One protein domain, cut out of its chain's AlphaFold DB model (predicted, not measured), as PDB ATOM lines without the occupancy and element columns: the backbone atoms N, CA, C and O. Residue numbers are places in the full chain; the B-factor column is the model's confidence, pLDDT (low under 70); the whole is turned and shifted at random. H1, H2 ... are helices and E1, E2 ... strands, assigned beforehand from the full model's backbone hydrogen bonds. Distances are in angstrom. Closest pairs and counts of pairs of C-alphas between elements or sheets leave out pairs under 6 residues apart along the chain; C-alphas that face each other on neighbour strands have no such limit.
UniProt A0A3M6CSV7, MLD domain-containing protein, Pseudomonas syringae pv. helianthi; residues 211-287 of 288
ATOM      1  N   GLU A 211      95.470 153.976 131.135       69.19
ATOM      2  CA  GLU A 211      95.291 155.396 130.882       69.19
ATOM      3  C   GLU A 211      94.020 155.974 131.523       69.19
ATOM      4  O   GLU A 211      93.994 157.155 131.881       69.19
ATOM      5  N   GLN A 212      92.972 155.164 131.666       71.06
ATOM      6  CA  GLN A 212      91.722 155.515 132.336       71.06
ATOM      7  C   GLN A 212      91.798 155.305 133.856       71.06
ATOM      8  O   GLN A 212      91.218 156.101 134.591       71.06
ATOM      9  N   ARG A 213      92.529 154.289 134.341       74.38
ATOM     10  CA  ARG A 213      92.763 154.077 135.787       74.38
ATOM     11  C   ARG A 213      93.690 155.144 136.359       74.38
ATOM     12  O   ARG A 213      93.400 155.746 137.385       74.38
ATOM     13  N   LEU A 214      94.771 155.455 135.651       81.94
ATOM     14  CA  LEU A 214      95.745 156.473 136.036       81.94
ATOM     15  C   LEU A 214      95.352 157.847 135.483       81.94
ATOM     16  O   LEU A 214      96.140 158.499 134.811       81.94
ATOM     17  N   PHE A 215      94.121 158.303 135.720       76.19
ATOM     18  CA  PHE A 215      93.573 159.486 135.043       76.19
ATOM     19  C   PHE A 215      94.249 160.816 135.429       76.19
ATOM     20  O   PHE A 215      94.187 161.774 134.655       76.19
ATOM     21  N   ARG A 216      94.939 160.896 136.576       79.00
ATOM     22  CA  ARG A 216      95.697 162.085 137.013       79.00
ATOM     23  C   ARG A 216      97.187 161.780 137.202       79.00
ATOM     24  O   ARG A 216      97.526 160.694 137.670       79.00
ATOM     25  N   PRO A 217      98.081 162.742 136.904       81.94
ATOM     26  CA  PRO A 217      99.479 162.647 137.303       81.94
ATOM     27  C   PRO A 217      99.638 162.379 138.799       81.94
ATOM     28  O   PRO A 217      98.908 162.936 139.617       81.94
ATOM     29  N   GLY A 218     100.614 161.542 139.140       82.62
ATOM     30  CA  GLY A 218     100.859 161.110 140.513       82.62
ATOM     31  C   GLY A 218     100.067 159.870 140.923       82.62
ATOM     32  O   GLY A 218     100.198 159.433 142.057       82.62
ATOM     33  N   MET A 219      99.269 159.279 140.032       87.88
ATOM     34  CA  MET A 219      98.624 157.989 140.276       87.88
ATOM     35  C   MET A 219      99.540 156.823 139.909       87.88
ATOM     36  O   MET A 219     100.285 156.919 138.928       87.88
ATOM     37  N   PHE A 220      99.441 155.714 140.644       91.06
ATOM     38  CA  PHE A 220     100.098 154.455 140.296       91.06
ATOM     39  C   PHE A 220      99.247 153.222 140.624       91.06
ATOM     40  O   PHE A 220      98.330 153.285 141.438       91.06
ATOM     41  N   LEU A 221      99.573 152.102 139.990       88.25
ATOM     42  CA  LEU A 221      99.033 150.771 140.253       88.25
ATOM     43  C   LEU A 221     100.149 149.729 140.116       88.25
ATOM     44  O   LEU A 221     101.225 150.022 139.585       88.25
ATOM     45  N   LEU A 222      99.894 148.517 140.600       84.44
ATOM     46  CA  LEU A 222     100.787 147.376 140.425       84.44
ATOM     47  C   LEU A 222     100.215 146.451 139.351       84.44
ATOM     48  O   LEU A 222      99.027 146.135 139.373       84.44
ATOM     49  N   GLU A 223     101.063 146.025 138.424       82.44
ATOM     50  CA  GLU A 223     100.750 145.011 137.419       82.44
ATOM     51  C   GLU A 223     101.782 143.892 137.468       82.44
ATOM     52  O   GLU A 223     102.968 144.142 137.679       82.44
ATOM     53  N   GLN A 224     101.347 142.663 137.198       69.88
ATOM     54  CA  GLN A 224     102.272 141.608 136.805       69.88
ATOM     55  C   GLN A 224     102.573 141.750 135.313       69.88
ATOM     56  O   GLN A 224     101.671 141.650 134.482       69.88
ATOM     57  N   GLY A 225     103.836 142.022 134.993       58.31
ATOM     58  CA  GLY A 225     104.343 142.001 133.625       58.31
ATOM     59  C   GLY A 225     104.690 140.586 133.161       58.31
ATOM     60  O   GLY A 225     104.557 139.609 133.905       58.31
ATOM     61  N   ASP A 226     105.179 140.485 131.925       51.28
ATOM     62  CA  ASP A 226     105.652 139.224 131.352       51.28
ATOM     63  C   ASP A 226     106.713 138.567 132.253       51.28
ATOM     64  O   ASP A 226     107.608 139.228 132.782       51.28
ATOM     65  N   GLY A 227     106.595 137.253 132.459       55.94
ATOM     66  CA  GLY A 227     107.507 136.501 133.331       55.94
ATOM     67  C   GLY A 227     107.223 136.624 134.833       55.94
ATOM     68  O   GLY A 227     108.097 136.302 135.632       55.94
ATOM     69  N   ASN A 228     106.012 137.046 135.228       61.53
ATOM     70  CA  ASN A 228     105.567 137.138 136.630       61.53
ATOM     71  C   ASN A 228     106.281 138.241 137.446       61.53
ATOM     72  O   ASN A 228     106.268 138.225 138.679       61.53
ATOM     73  N   VAL A 229     106.899 139.209 136.760       72.38
ATOM     74  CA  VAL A 229     107.631 140.323 137.374       72.38
ATOM     75  C   VAL A 229     106.655 141.423 137.790       72.38
ATOM     76  O   VAL A 229     105.937 141.989 136.960       72.38
ATOM     77  N   GLN A 230     106.641 141.758 139.080       82.50
ATOM     78  CA  GLN A 230     105.849 142.875 139.599       82.50
ATOM     79  C   GLN A 230     106.345 144.195 139.000       82.50
ATOM     80  O   GLN A 230     107.542 144.460 138.953       82.50
ATOM     81  N   THR A 231     105.428 145.031 138.527       88.00
ATOM     82  CA  THR A 231     105.728 146.279 137.822       88.00
ATOM     83  C   THR A 231     104.884 147.411 138.385       88.00
ATOM     84  O   THR A 231     103.658 147.335 138.428       88.00
ATOM     85  N   VAL A 232     105.539 148.507 138.763       89.44
ATOM     86  CA  VAL A 232     104.872 149.743 139.171       89.44
ATOM     87  C   VAL A 232     104.520 150.545 137.925       89.44
ATOM     88  O   VAL A 232     105.401 151.037 137.212       89.44
ATOM     89  N   VAL A 233     103.228 150.703 137.660       89.56
ATOM     90  CA  VAL A 233     102.716 151.480 136.529       89.56
ATOM     91  C   VAL A 233     102.184 152.805 137.047       89.56
ATOM     92  O   VAL A 233     101.313 152.818 137.907       89.56
ATOM     93  N   HIS A 234     102.701 153.932 136.561       89.69
ATOM     94  CA  HIS A 234     102.315 155.253 137.064       89.69
ATOM     95  C   HIS A 234     102.124 156.276 135.950       89.69
ATOM     96  O   HIS A 234     102.800 156.214 134.924       89.69
ATOM     97  N   ARG A 235     101.248 157.263 136.179       84.75
ATOM     98  CA  ARG A 235     101.138 158.445 135.316       84.75
ATOM     99  C   ARG A 235     102.034 159.553 135.854       84.75
ATOM    100  O   ARG A 235     101.810 160.088 136.943       84.75
ATOM    101  N   ALA A 236     103.050 159.905 135.079       79.00
ATOM    102  CA  ALA A 236     103.971 160.983 135.401       79.00
ATOM    103  C   ALA A 236     103.367 162.368 135.093       79.00
ATOM    104  O   ALA A 236     102.281 162.501 134.526       79.00
ATOM    105  N   ARG A 237     104.067 163.430 135.514       77.75
ATOM    106  CA  ARG A 237     103.640 164.832 135.322       77.75
ATOM    107  C   ARG A 237     103.592 165.261 133.858       77.75
ATOM    108  O   ARG A 237     102.817 166.146 133.522       77.75
ATOM    109  N   ASP A 238     104.373 164.609 133.009       76.44
ATOM    110  CA  ASP A 238     104.336 164.755 131.551       76.44
ATOM    111  C   ASP A 238     103.152 164.008 130.912       76.44
ATOM    112  O   ASP A 238     103.061 163.940 129.692       76.44
ATOM    113  N   THR A 239     102.220 163.488 131.723       68.19
ATOM    114  CA  THR A 239     101.001 162.749 131.346       68.19
ATOM    115  C   THR A 239     101.232 161.357 130.765       68.19
ATOM    116  O   THR A 239     100.276 160.591 130.623       68.19
ATOM    117  N   TRP A 240     102.493 160.983 130.537       76.88
ATOM    118  CA  TRP A 240     102.860 159.654 130.074       76.88
ATOM    119  C   TRP A 240     102.710 158.618 131.181       76.88
ATOM    120  O   TRP A 240     102.945 158.877 132.368       76.88
ATOM    121  N   VAL A 241     102.312 157.418 130.769       80.06
ATOM    122  CA  VAL A 241     102.275 156.239 131.625       80.06
ATOM    123  C   VAL A 241     103.611 155.519 131.508       80.06
ATOM    124  O   VAL A 241     104.057 155.187 130.413       80.06
ATOM    125  N   TYR A 242     104.245 155.266 132.647       84.75
ATOM    126  CA  TYR A 242     105.517 154.565 132.723       84.75
ATOM    127  C   TYR A 242     105.382 153.283 133.529       84.75
ATOM    128  O   TYR A 242     104.781 153.270 134.601       84.75
ATOM    129  N   ARG A 243     106.019 152.229 133.024       87.56
ATOM    130  CA  ARG A 243     106.129 150.914 133.652       87.56
ATOM    131  C   ARG A 243     107.528 150.777 134.242       87.56
ATOM    132  O   ARG A 243     108.507 150.946 133.525       87.56
ATOM    133  N   THR A 244     107.611 150.535 135.544       89.44
ATOM    134  CA  THR A 244     108.877 150.412 136.278       89.44
ATOM    135  C   THR A 244     108.919 149.033 136.930       89.44
ATOM    136  O   THR A 244     108.208 148.827 137.916       89.44
ATOM    137  N   PRO A 245     109.678 148.075 136.375       89.25
ATOM    138  CA  PRO A 245     109.812 146.746 136.961       89.25
ATOM    139  C   PRO A 245     110.389 146.820 138.376       89.25
ATOM    140  O   PRO A 245     111.290 147.618 138.645       89.25
ATOM    141  N   VAL A 246     109.871 145.978 139.264       86.44
ATOM    142  CA  VAL A 246     110.440 145.741 140.588       86.44
ATOM    143  C   VAL A 246     111.470 144.626 140.454       86.44
ATOM    144  O   VAL A 246     111.170 143.545 139.949       86.44
ATOM    145  N   GLN A 247     112.693 144.911 140.877       86.75
ATOM    146  CA  GLN A 247     113.828 144.002 140.799       86.75
ATOM    147  C   GLN A 247     114.198 143.498 142.191       86.75
ATOM    148  O   GLN A 247     113.879 144.132 143.194       86.75
ATOM    149  N   ILE A 248     114.873 142.353 142.244       84.44
ATOM    150  CA  ILE A 248     115.393 141.757 143.475       84.44
ATOM    151  C   ILE A 248     116.916 141.865 143.433       84.44
ATOM    152  O   ILE A 248     117.532 141.543 142.416       84.44
ATOM    153  N   ASN A 249     117.527 142.371 144.502       82.25
ATOM    154  CA  ASN A 249     118.982 142.467 144.606       82.25
ATOM    155  C   ASN A 249     119.592 141.142 145.107       82.25
ATOM    156  O   ASN A 249     118.886 140.192 145.443       82.25
ATOM    157  N   ASN A 250     120.922 141.085 145.212       83.75
ATOM    158  CA  ASN A 250     121.638 139.886 145.672       83.75
ATOM    159  C   ASN A 250     121.325 139.487 147.131       83.75
ATOM    160  O   ASN A 250     121.667 138.385 147.547       83.75
ATOM    161  N   GLU A 251     120.683 140.367 147.902       80.50
ATOM    162  CA  GLU A 251     120.267 140.148 149.293       80.50
ATOM    163  C   GLU A 251     118.790 139.728 149.401       80.50
ATOM    164  O   GLU A 251     118.270 139.579 150.504       80.50
ATOM    165  N   GLY A 252     118.092 139.556 148.272       77.25
ATOM    166  CA  GLY A 252     116.670 139.211 148.245       77.25
ATOM    167  C   GLY A 252     115.722 140.397 148.460       77.25
ATOM    168  O   GLY A 252     114.517 140.189 148.556       77.25
ATOM    169  N   LYS A 253     116.232 141.633 148.510       79.06
ATOM    170  CA  LYS A 253     115.433 142.847 148.725       79.06
ATOM    171  C   LYS A 253     114.913 143.427 147.418       79.06
ATOM    172  O   LYS A 253     115.607 143.419 146.398       79.06
ATOM    173  N   LEU A 254     113.705 143.977 147.471       84.62
ATOM    174  CA  LEU A 254     113.037 144.601 146.335       84.62
ATOM    175  C   LEU A 254     113.547 146.024 146.115       84.62
ATOM    176  O   LEU A 254     113.737 146.770 147.070       84.62
ATOM    177  N   TYR A 255     113.726 146.431 144.865       87.31
ATOM    178  CA  TYR A 255     114.073 147.804 144.508       87.31
ATOM    179  C   TYR A 255     113.509 148.185 143.137       87.31
ATOM    180  O   TYR A 255     113.125 147.328 142.339       87.31
ATOM    181  N   VAL A 256     113.456 149.488 142.854       91.31
ATOM    182  CA  VAL A 256     113.019 150.020 141.557       91.31
ATOM    183  C   VAL A 256     114.078 150.932 140.950       91.31
ATOM    184  O   VAL A 256     114.645 151.805 141.611       91.31
ATOM    185  N   GLU A 257     114.320 150.783 139.652       91.12
ATOM    186  CA  GLU A 257     115.241 151.648 138.922       91.12
ATOM    187  C   GLU A 257     114.480 152.785 138.229       91.12
ATOM    188  O   GLU A 257     114.014 152.683 137.094       91.12
ATOM    189  N   ARG A 258     114.316 153.908 138.937       88.56
ATOM    190  CA  ARG A 258     113.684 155.106 138.377       88.56
ATOM    191  C   ARG A 258     114.337 156.398 138.866       88.56
ATOM    192  O   ARG A 258     113.928 156.948 139.877       88.56
ATOM    193  N   VAL A 259     115.266 156.960 138.092       88.31
ATOM    194  CA  VAL A 259     116.032 158.181 138.450       88.31
ATOM    195  C   VAL A 259     115.144 159.374 138.847       88.31
ATOM    196  O   VAL A 259     115.490 160.156 139.726       88.31
ATOM    197  N   ARG A 260     113.949 159.505 138.248       85.12
ATOM    198  CA  ARG A 260     112.976 160.567 138.587       85.12
ATOM    199  C   ARG A 260     112.290 160.387 139.951       85.12
ATOM    200  O   ARG A 260     111.505 161.247 140.345       85.12
ATOM    201  N   TRP A 261     112.570 159.300 140.659       90.12
ATOM    202  CA  TRP A 261     112.058 158.974 141.985       90.12
ATOM    203  C   TRP A 261     113.210 158.858 142.997       90.12
ATOM    204  O   TRP A 261     113.495 157.772 143.496       90.12
ATOM    205  N   PRO A 262     113.890 159.966 143.336       87.06
ATOM    206  CA  PRO A 262     115.156 159.925 144.070       87.06
ATOM    207  C   PRO A 262     115.056 159.306 145.472       87.06
ATOM    208  O   PRO A 262     116.061 158.853 146.000       87.06
ATOM    209  N   ARG A 263     113.860 159.268 146.082       87.88
ATOM    210  CA  ARG A 263     113.648 158.656 147.407       87.88
ATOM    211  C   ARG A 263     113.491 157.134 147.383       87.88
ATOM    212  O   ARG A 263     113.598 156.525 148.438       87.88
ATOM    213  N   VAL A 264     113.202 156.544 146.222       90.44
ATOM    214  CA  VAL A 264     112.965 155.094 146.077       90.44
ATOM    215  C   VAL A 264     113.854 154.445 145.006       90.44
ATOM    216  O   VAL A 264     113.895 153.225 144.887       90.44
ATOM    217  N   HIS A 265     114.580 155.244 144.218       90.69
ATOM    218  CA  HIS A 265     115.503 154.775 143.187       90.69
ATOM    219  C   HIS A 265     116.655 153.974 143.800       90.69
ATOM    220  O   HIS A 265     117.416 154.521 144.593       90.69
ATOM    221  N   LEU A 266     116.782 152.701 143.404       91.19
ATOM    222  CA  LEU A 266     117.806 151.759 143.889       91.19
ATOM    223  C   LEU A 266     117.817 151.571 145.417       91.19
ATOM    224  O   LEU A 266     118.788 151.064 145.976       91.19
ATOM    225  N   MET A 267     116.731 151.951 146.093       91.81
ATOM    226  CA  MET A 267     116.580 151.737 147.526       91.81
ATOM    227  C   MET A 267     116.029 150.329 147.777       91.81
ATOM    228  O   MET A 267     115.058 149.948 147.119       91.81
ATOM    229  N   PRO A 268     116.626 149.556 148.699       90.94
ATOM    230  CA  PRO A 268     116.167 148.211 149.009       90.94
ATOM    231  C   PRO A 268     114.991 148.223 149.999       90.94
ATOM    232  O   PRO A 268     115.011 148.951 150.992       90.94
ATOM    233  N   TYR A 269     114.007 147.358 149.760       85.12
ATOM    234  CA  TYR A 269     112.814 147.145 150.582       85.12
ATOM    235  C   TYR A 269     112.645 145.660 150.911       85.12
ATOM    236  O   TYR A 269     112.958 144.803 150.084       85.12
ATOM    237  N   ASP A 270     112.152 145.359 152.112       73.25
ATOM    238  CA  ASP A 270     112.004 143.970 152.574       73.25
ATOM    239  C   ASP A 270     110.845 143.241 151.874       73.25
ATOM    240  O   ASP A 270     110.925 142.038 151.635       73.25
ATOM    241  N   ASP A 271     109.795 143.969 151.490       78.19
ATOM    242  CA  ASP A 271     108.632 143.434 150.787       78.19
ATOM    243  C   ASP A 271     107.927 144.500 149.920       78.19
ATOM    244  O   ASP A 271     108.333 145.667 149.837       78.19
ATOM    245  N   MET A 272     106.889 144.064 149.200       79.00
ATOM    246  CA  MET A 272     106.115 144.931 148.309       79.00
ATOM    247  C   MET A 272     105.345 146.014 149.072       79.00
ATOM    248  O   MET A 272     105.154 147.102 148.525       79.00
ATOM    249  N   ASP A 273     104.926 145.757 150.312       78.88
ATOM    250  CA  ASP A 273     104.167 146.718 151.113       78.88
ATOM    251  C   ASP A 273     105.061 147.877 151.566       78.88
ATOM    252  O   ASP A 273     104.663 149.041 151.470       78.88
ATOM    253  N   ALA A 274     106.308 147.590 151.947       74.62
ATOM    254  CA  ALA A 274     107.319 148.593 152.261       74.62
ATOM    255  C   ALA A 274     107.645 149.484 151.047       74.62
ATOM    256  O   ALA A 274     107.742 150.709 151.178       74.62
ATOM    257  N   LEU A 275     107.752 148.892 149.851       82.56
ATOM    258  CA  LEU A 275     107.949 149.641 148.605       82.56
ATOM    259  C   LEU A 275     106.734 150.528 148.277       82.56
ATOM    260  O   LEU A 275     106.896 151.699 147.926       82.56
ATOM    261  N   VAL A 276     105.513 150.004 148.414       83.94
ATOM    262  CA  VAL A 276     104.271 150.766 148.201       83.94
ATOM    263  C   VAL A 276     104.167 151.931 149.185       83.94
ATOM    264  O   VAL A 276     103.903 153.055 148.758       83.94
ATOM    265  N   ALA A 277     104.440 151.702 150.470       81.69
ATOM    266  CA  ALA A 277     104.429 152.747 151.489       81.69
ATOM    267  C   ALA A 277     105.431 153.869 151.167       81.69
ATOM    268  O   ALA A 277     105.121 155.051 151.324       81.69
ATOM    269  N   ALA A 278     106.613 153.522 150.649       87.50
ATOM    270  CA  ALA A 278     107.610 154.502 150.229       87.50
ATOM    271  C   ALA A 278     107.167 155.321 149.001       87.50
ATOM    272  O   ALA A 278     107.402 156.533 148.948       87.50
ATOM    273  N   LEU A 279     106.485 154.694 148.034       88.94
ATOM    274  CA  LEU A 279     105.891 155.383 146.881       88.94
ATOM    275  C   LEU A 279     104.789 156.359 147.321       88.94
ATOM    276  O   LEU A 279     104.766 157.507 146.864       88.94
ATOM    277  N   GLU A 280     103.925 155.942 148.247       88.06
ATOM    278  CA  GLU A 280     102.874 156.790 148.816       88.06
ATOM    279  C   GLU A 280     103.448 157.964 149.624       88.06
ATOM    280  O   GLU A 280     103.025 159.109 149.444       88.06
ATOM    281  N   ALA A 281     104.488 157.728 150.430       88.38
ATOM    282  CA  ALA A 281     105.195 158.768 151.185       88.38
ATOM    283  C   ALA A 281     105.894 159.809 150.287       88.38
ATOM    284  O   ALA A 281     106.183 160.931 150.712       88.38
ATOM    285  N   MET A 282     106.166 159.459 149.028       89.31
ATOM    286  CA  MET A 282     106.704 160.369 148.016       89.31
ATOM    287  C   MET A 282     105.605 161.186 147.303       89.31
ATOM    288  O   MET A 282     105.910 162.028 146.455       89.31
ATOM    289  N   GLY A 283     104.336 160.974 147.661       85.56
ATOM    290  CA  GLY A 283     103.182 161.700 147.133       85.56
ATOM    291  C   GLY A 283     102.522 161.041 145.923       85.56
ATOM    292  O   GLY A 283     101.737 161.699 145.237       85.56
ATOM    293  N   LEU A 284     102.833 159.772 145.636       90.06
ATOM    294  CA  LEU A 284     102.072 158.989 144.668       90.06
ATOM    295  C   LEU A 284     100.801 158.442 145.327       90.06
ATOM    296  O   LEU A 284     100.799 158.065 146.492       90.06
ATOM    297  N   ARG A 285      99.702 158.385 144.580       87.56
ATOM    298  CA  ARG A 285      98.427 157.843 145.044       87.56
ATOM    299  C   ARG A 285      98.152 156.523 144.347       87.56
ATOM    300  O   ARG A 285      98.063 156.490 143.118       87.56
ATOM    301  N   ARG A 286      97.977 155.457 145.121       83.81
ATOM    302  CA  ARG A 286      97.572 154.167 144.574       83.81
ATOM    303  C   ARG A 286      96.133 154.238 144.057       83.81
ATOM    304  O   ARG A 286      95.281 154.886 144.668       83.81
ATOM    305  N   VAL A 287      95.900 153.633 142.899       77.62
ATOM    306  CA  VAL A 287      94.573 153.444 142.312       77.62
ATOM    307  C   VAL A 287      94.151 152.006 142.565       77.62
ATOM    308  O   VAL A 287      94.930 151.089 142.289       77.62
TER     309      VAL A 287
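AT A GLANCE: This is residues 211 to 287 of the 288 residues of the protein "MLD domain-containing protein" of Pseudomonas syringae pv. helianthi (UniProt A0A3M6CSV7). A strongly twisted, curled sheet of four strands makes a wall, with one helix, H1, over one face. From E4, at one edge of the sheet, the long stretch of residues 257 to 271 leads to H1, and after H1 the last residues come back to E1 at the other edge, where 285 to 286 pair with 219 to 220. The printed part has 77 residues, with four named strands and then one named helix, in the order E1, E2, E3, E4, H1; the sheet has that same order of strands, all antiparallel. The class is mixed, helices and strands, though under half of the residues are in named elements. The whole is compact, with a radius of gyration of the C-alphas of 11.9 A and spans of 36 by 27 by 20 A.

HOW THE PARTS SIT: Look first at the inner strands, E2 at residues 230 to 235 and E3 at 241 to 248, a hairpin at 152 degrees, where N 232 and O 244 are 2.8 A apart. On the other side of E2 is the edge strand E1, residues 219 to 224, antiparallel to it at 153 degrees; N 231 and O 223 are 2.7 A apart, within hydrogen-bond range. The other edge strand is E4, residues 254 to 256, where N 255 and O 247 of E3 are 2.8 A apart. The pairing of E3 is staggered: 241 to 245 pair with E2 and 246 to 248 with E4. Together the strands form a meander, each the antiparallel neighbour of the one before. H1, residues 272 to 281, is on the sheet at a height of 7.8 A, giving two layers, a helix on one face of a sheet; it is over none of the strands, but only just, with 2 of its C-alphas falling on E2 and 2 on E4. Its closest C-alphas to E4 are those of Met 272 and Leu 254, 7.2 A apart. H1 and E1 are near each other, with 7 pairs of C-alphas within 10 A. Each O i to N i+4 pair in H1 is within hydrogen-bond range.

IN THESE COORDINATES: Find C-alpha 219 at (98.624, 157.989, 140.276); from there E1 runs 17.1 A to residue 224. E2 covers 16.8 A, E3, the longest strand, 22.9 A, and E4 7.2 A. H1 runs 14.2 A, from C-alpha 272 at (106.115, 144.931, 148.309) to C-alpha 281 at (105.195, 158.768, 151.185).

THE WHOLE: The C-alphas of Gln 212 and Glu 251, 36.6 A apart, are the two farthest apart. The printed part has no cut; the link from E4 to H1 is long, and the other three are tight. The mean pLDDT of the printed part is 82.3, with residues 211, 224 to 228 and 239 under 70.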